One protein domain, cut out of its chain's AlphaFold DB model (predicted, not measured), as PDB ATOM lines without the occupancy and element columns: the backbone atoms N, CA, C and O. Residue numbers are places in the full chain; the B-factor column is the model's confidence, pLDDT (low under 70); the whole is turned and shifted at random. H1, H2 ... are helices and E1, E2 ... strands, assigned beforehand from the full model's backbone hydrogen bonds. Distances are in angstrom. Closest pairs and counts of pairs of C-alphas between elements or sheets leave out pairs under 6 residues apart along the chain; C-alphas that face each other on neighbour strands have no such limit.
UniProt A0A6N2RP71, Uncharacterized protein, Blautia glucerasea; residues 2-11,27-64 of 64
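This is residues 2 to 11 and 27 to 64 of the 64 residues of an uncharacterized protein of Blautia glucerasea (UniProt A0A6N2RP71). A small ribbon of two parallel strands, E1 and E2, makes one end of an elongated shape; H2 reaches from it to the other end, where H1 turns off to make an L-like corner. The printed part has 48 residues, with E1, H1, H2 and E2 in chain order: mixed, helices and strands. It is loose, with a radius of gyration of the C-alphas of 12.8 A and spans of 37 by 21 by 20 A.

E1, residues 6 to 9, begins at C-alpha 6 (236.462, 158.094, 312.886). E2 is residues 60 to 63, ending at C-alpha 63 (237.178, 149.337, 308.465). H2, residues 45 to 57, is 18.0 A long; H1, residues 28 to 39, 16.3 A.

E1 and E2 are parallel at 38 degrees, with N 61 and O 6 2.9 A apart, within hydrogen-bond range. H1 touches H2 with residues 34 to 38 alone, closest at the C-alphas of Gly 38 and Ile 45, 6.0 A. They run opposite ways at a steep tilt of 69 degrees, only just short of about perpendicular. H1 and E2 are apart. In both helices every O i to N i+4 pair is within hydrogen-bond range.

Residues 12 to 26 are not printed; C-alphas 11 and 27 are 19.3 A apart. Residues 39 to 44 stand free. Residues 2 and 64 are under pLDDT 70.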
ATOM      1  N   SER A   2     243.082 156.367 324.469       59.09
ATOM      2  CA  SER A   2     242.556 155.998 323.151       59.09
ATOM      3  C   SER A   2     242.380 157.289 322.352       59.09
ATOM      4  O   SER A   2     241.765 158.231 322.856       59.09
ATOM      5  N   GLY A   3     243.000 157.372 321.177       77.25
ATOM      6  CA  GLY A   3     242.842 158.520 320.288       77.25
ATOM      7  C   GLY A   3     241.388 158.654 319.835       77.25
ATOM      8  O   GLY A   3     240.635 157.684 319.847       77.25
ATOM      9  N   TYR A   4     240.983 159.867 319.470       87.88
ATOM     10  CA  TYR A   4     239.741 160.069 318.732       87.88
ATOM     11  C   TYR A   4     239.913 159.477 317.325       87.88
ATOM     12  O   TYR A   4     240.823 159.898 316.605       87.88
ATOM     13  N   GLU A   5     239.068 158.506 316.972       93.38
ATOM     14  CA  GLU A   5     239.073 157.800 315.687       93.38
ATOM     15  C   GLU A   5     237.689 157.885 315.031       93.38
ATOM     16  O   GLU A   5     236.656 157.768 315.696       93.38
ATOM     17  N   ILE A   6     237.669 158.089 313.713       92.56
ATOM     18  CA  ILE A   6     236.462 158.094 312.886       92.56
ATOM     19  C   ILE A   6     236.502 156.844 312.012       92.56
ATOM     20  O   ILE A   6     237.283 156.767 311.063       92.56
ATOM     21  N   HIS A   7     235.649 155.875 312.323       92.50
ATOM     22  CA  HIS A   7     235.538 154.637 311.558       92.50
ATOM     23  C   HIS A   7     234.712 154.854 310.293       92.50
ATOM     24  O   HIS A   7     233.568 155.317 310.357       92.50
ATOM     25  N   ILE A   8     235.301 154.545 309.137       90.06
ATOM     26  CA  ILE A   8     234.638 154.668 307.836       90.06
ATOM     27  C   ILE A   8     234.822 153.368 307.045       90.06
ATOM     28  O   ILE A   8     235.955 152.903 306.897       90.06
ATOM     29  N   PRO A   9     233.747 152.813 306.452       89.12
ATOM     30  CA  PRO A   9     233.863 151.700 305.517       89.12
ATOM     31  C   PRO A   9     234.757 152.059 304.324       89.12
ATOM     32  O   PRO A   9     234.535 153.071 303.650       89.12
ATOM     33  N   GLY A  10     235.758 151.225 304.038       82.25
ATOM     34  CA  GLY A  10     236.665 151.440 302.911       82.25
ATOM     35  C   GLY A  10     235.950 151.404 301.553       82.25
ATOM     36  O   GLY A  10     235.227 150.458 301.239       82.25
ATOM     37  N   ARG A  11     236.172 152.427 300.717       83.62
ATOM     38  CA  ARG A  11     235.746 152.463 299.309       83.62
ATOM     39  C   ARG A  11     236.696 153.320 298.479       83.62
ATOM     40  O   ARG A  11     237.021 154.437 298.873       83.62
ATOM     41  N   SER A  27     223.953 165.347 304.507       97.44
ATOM     42  CA  SER A  27     222.660 165.385 305.193       97.44
ATOM     43  C   SER A  27     222.329 166.818 305.631       97.44
ATOM     44  O   SER A  27     223.220 167.652 305.805       97.44
ATOM     45  N   ALA A  28     221.039 167.101 305.837       97.25
ATOM     46  CA  ALA A  28     220.605 168.396 306.363       97.25
ATOM     47  C   ALA A  28     221.227 168.688 307.740       97.25
ATOM     48  O   ALA A  28     221.633 169.811 308.005       97.25
ATOM     49  N   GLU A  29     221.363 167.660 308.581       97.75
ATOM     50  CA  GLU A  29     221.989 167.762 309.900       97.75
ATOM     51  C   GLU A  29     223.456 168.201 309.811       97.75
ATOM     52  O   GLU A  29     223.849 169.172 310.452       97.75
ATOM     53  N   ALA A  30     224.251 167.561 308.946       95.69
ATOM     54  CA  ALA A  30     225.654 167.924 308.758       95.69
ATOM     55  C   ALA A  30     225.813 169.338 308.175       95.69
ATOM     56  O   ALA A  30     226.723 170.072 308.559       95.69
ATOM     57  N   TYR A  31     224.917 169.740 307.268       95.88
ATOM     58  CA  TYR A  31     224.907 171.105 306.747       95.88
ATOM     59  C   TYR A  31     224.568 172.132 307.834       95.88
ATOM     60  O   TYR A  31     225.239 173.155 307.930       95.88
ATOM     61  N   ASN A  32     223.568 171.862 308.674       96.81
ATOM     62  CA  ASN A  32     223.171 172.773 309.746       96.81
ATOM     63  C   ASN A  32     224.280 172.939 310.793       96.81
ATOM     64  O   ASN A  32     224.568 174.067 311.176       96.81
ATOM     65  N   ALA A  33     224.972 171.858 311.164       95.94
ATOM     66  CA  ALA A  33     226.148 171.945 312.029       95.94
ATOM     67  C   ALA A  33     227.243 172.841 311.416       95.94
ATOM     68  O   ALA A  33     227.843 173.670 312.096       95.94
ATOM     69  N   LEU A  34     227.471 172.734 310.102       94.69
ATOM     70  CA  LEU A  34     228.409 173.603 309.394       94.69
ATOM     71  C   LEU A  34     227.951 175.074 309.376       94.69
ATOM     72  O   LEU A  34     228.791 175.969 309.453       94.69
ATOM     73  N   VAL A  35     226.642 175.334 309.291       94.88
ATOM     74  CA  VAL A  35     226.062 176.685 309.385       94.88
ATOM     75  C   VAL A  35     226.250 177.274 310.780       94.88
ATOM     76  O   VAL A  35     226.626 178.437 310.882       94.88
ATOM     77  N   GLU A  36     226.032 176.496 311.841       95.38
ATOM     78  CA  GLU A  36     226.259 176.935 313.224       95.38
ATOM     79  C   GLU A  36     227.718 177.359 313.433       95.38
ATOM     80  O   GLU A  36     227.972 178.486 313.855       95.38
ATOM     81  N   ILE A  37     228.672 176.526 313.002       94.88
ATOM     82  CA  ILE A  37     230.107 176.862 313.023       94.88
ATOM     83  C   ILE A  37     230.391 178.108 312.171       94.88
ATOM     84  O   ILE A  37     231.158 178.986 312.567       94.88
ATOM     85  N   GLY A  38     229.768 178.197 310.994       92.69
ATOM     86  CA  GLY A  38     229.879 179.333 310.086       92.69
ATOM     87  C   GLY A  38     229.475 180.651 310.725       92.69
ATOM     88  O   GLY A  38     230.224 181.617 310.619       92.69
ATOM     89  N   ASN A  39     228.346 180.670 311.429       92.00
ATOM     90  CA  ASN A  39     227.817 181.857 312.097       92.00
ATOM     91  C   ASN A  39     228.727 182.366 313.225       92.00
ATOM     92  O   ASN A  39     228.717 183.561 313.518       92.00
ATOM     93  N   GLU A  40     229.515 181.486 313.841       89.19
ATOM     94  CA  GLU A  40     230.489 181.838 314.882       89.19
ATOM     95  C   GLU A  40     231.878 182.195 314.320       89.19
ATOM     96  O   GLU A  40     232.768 182.615 315.063       89.19
ATOM     97  N   SER A  41     232.080 182.062 313.005       83.50
ATOM     98  CA  SER A  41     233.363 182.288 312.333       83.50
ATOM     99  C   SER A  41     233.301 183.430 311.307       83.50
ATOM    100  O   SER A  41     232.240 183.817 310.832       83.50
ATOM    101  N   PHE A  42     234.463 183.946 310.897       87.50
ATOM    102  CA  PHE A  42     234.577 184.916 309.792       87.50
ATOM    103  C   PHE A  42     234.959 184.264 308.450       87.50
ATOM    104  O   PHE A  42     235.322 184.962 307.500       87.50
ATOM    105  N   LEU A  43     234.941 182.931 308.371       91.50
ATOM    106  CA  LEU A  43     235.366 182.177 307.191       91.50
ATOM    107  C   LEU A  43     234.178 181.830 306.292       91.50
ATOM    108  O   LEU A  43     233.033 181.743 306.732       91.50
ATOM    109  N   SER A  44     234.451 181.590 305.009       92.38
ATOM    110  CA  SER A  44     233.420 181.066 304.116       92.38
ATOM    111  C   SER A  44     233.073 179.620 304.493       92.38
ATOM    112  O   SER A  44     233.945 178.848 304.888       92.38
ATOM    113  N   ILE A  45     231.815 179.210 304.290       92.69
ATOM    114  CA  ILE A  45     231.355 177.822 304.515       92.69
ATOM    115  C   ILE A  45     232.258 176.797 303.808       92.69
ATOM    116  O   ILE A  45     232.537 175.726 304.345       92.69
ATOM    117  N   LYS A  46     232.765 177.142 302.618       92.38
ATOM    118  CA  LYS A  46     233.708 176.310 301.863       92.38
ATOM    119  C   LYS A  46     235.026 176.117 302.617       92.38
ATOM    120  O   LYS A  46     235.529 174.994 302.668       92.38
ATOM    121  N   ASP A  47     235.599 177.187 303.155       94.25
ATOM    122  CA  ASP A  47     236.899 177.127 303.828       94.25
ATOM    123  C   ASP A  47     236.786 176.384 305.160       94.25
ATOM    124  O   ASP A  47     237.642 175.556 305.468       94.25
ATOM    125  N   ILE A  48     235.685 176.587 305.889       95.12
ATOM    126  CA  ILE A  48     235.373 175.840 307.114       95.12
ATOM    127  C   ILE A  48     235.248 174.351 306.803       95.12
ATOM    128  O   ILE A  48     235.925 173.537 307.425       95.12
ATOM    129  N   ALA A  49     234.439 173.982 305.803       94.75
ATOM    130  CA  ALA A  49     234.293 172.586 305.400       94.75
ATOM    131  C   ALA A  49     235.640 171.973 304.995       94.75
ATOM    132  O   ALA A  49     235.953 170.856 305.395       94.75
ATOM    133  N   SER A  50     236.455 172.715 304.241       93.75
ATOM    134  CA  SER A  50     237.781 172.259 303.811       93.75
ATOM    135  C   SER A  50     238.698 172.005 305.009       93.75
ATOM    136  O   SER A  50     239.347 170.963 305.068       93.75
ATOM    137  N   LEU A  51     238.718 172.920 305.981       95.75
ATOM    138  CA  LEU A  51     239.510 172.791 307.203       95.75
ATOM    139  C   LEU A  51     239.064 171.580 308.025       95.75
ATOM    140  O   LEU A  51     239.895 170.750 308.386       95.75
ATOM    141  N   LEU A  52     237.758 171.446 308.269       94.69
ATOM    142  CA  LEU A  52     237.202 170.346 309.055       94.69
ATOM    143  C   LEU A  52     237.468 168.986 308.402       94.69
ATOM    144  O   LEU A  52     237.872 168.058 309.093       94.69
ATOM    145  N   ILE A  53     237.292 168.866 307.083       94.56
ATOM    146  CA  ILE A  53     237.559 167.620 306.348       94.56
ATOM    147  C   ILE A  53     239.043 167.246 306.443       94.56
ATOM    148  O   ILE A  53     239.363 166.087 306.704       94.56
ATOM    149  N   LEU A  54     239.950 168.209 306.250       95.62
ATOM    150  CA  LEU A  54     241.389 167.958 306.331       95.62
ATOM    151  C   LEU A  54     241.823 167.563 307.746       95.62
ATOM    152  O   LEU A  54     242.623 166.641 307.889       95.62
ATOM    153  N   GLU A  55     241.287 168.205 308.784       95.06
ATOM    154  CA  GLU A  55     241.608 167.838 310.165       95.06
ATOM    155  C   GLU A  55     241.038 166.463 310.520       95.06
ATOM    156  O   GLU A  55     241.780 165.585 310.953       95.06
ATOM    157  N   ALA A  56     239.754 166.231 310.237       93.81
ATOM    158  CA  ALA A  56     239.093 164.954 310.486       93.81
ATOM    159  C   ALA A  56     239.786 163.791 309.762       93.81
ATOM    160  O   ALA A  56     239.894 162.706 310.326       93.81
ATOM    161  N   SER A  57     240.323 164.013 308.553       93.44
ATOM    162  CA  SER A  57     241.027 162.976 307.782       93.44
ATOM    163  C   SER A  57     242.221 162.358 308.519       93.44
ATOM    164  O   SER A  57     242.531 161.191 308.299       93.44
ATOM    165  N   LYS A  58     242.854 163.097 309.439       94.00
ATOM    166  CA  LYS A  58     243.977 162.608 310.259       94.00
ATOM    167  C   LYS A  58     243.542 161.592 311.318       94.00
ATOM    168  O   LYS A  58     244.384 160.886 311.863       94.00
ATOM    169  N   HIS A  59     242.245 161.543 311.606       93.56
ATOM    170  CA  HIS A  59     241.617 160.682 312.603       93.56
ATOM    171  C   HIS A  59     240.824 159.530 311.973       93.56
ATOM    172  O   HIS A  59     240.241 158.728 312.698       93.56
ATOM    173  N   VAL A  60     240.758 159.439 310.639       92.19
ATOM    174  CA  VAL A  60     239.992 158.388 309.961       92.19
ATOM    175  C   VAL A  60     240.737 157.058 310.020       92.19
ATOM    176  O   VAL A  60     241.891 156.957 309.604       92.19
ATOM    177  N   VAL A  61     240.032 156.022 310.470       90.94
ATOM    178  CA  VAL A  61     240.463 154.624 310.405       90.94
ATOM    179  C   VAL A  61     239.503 153.881 309.481       90.94
ATOM    180  O   VAL A  61     238.285 154.011 309.589       90.94
ATOM    181  N   TYR A  62     240.055 153.130 308.528       88.69
ATOM    182  CA  TYR A  62     239.253 152.385 307.563       88.69
ATOM    183  C   TYR A  62     238.931 150.994 308.092       88.69
ATOM    184  O   TYR A  62     239.845 150.200 308.335       88.69
ATOM    185  N   ASP A  63     237.640 150.692 308.191       82.50
ATOM    186  CA  ASP A  63     237.178 149.337 308.465       82.50
ATOM    187  C   ASP A  63     237.421 148.500 307.197       82.50
ATOM    188  O   ASP A  63     236.873 148.803 306.129       82.50
ATOM    189  N   ARG A  64     238.321 147.513 307.295       69.62
ATOM    190  CA  ARG A  64     238.648 146.560 306.222       69.62
ATOM    191  C   ARG A  64     237.804 145.301 306.317       69.62
ATOM    192  O   ARG A  64     237.601 144.829 307.456       69.62
TER     193      ARG A  64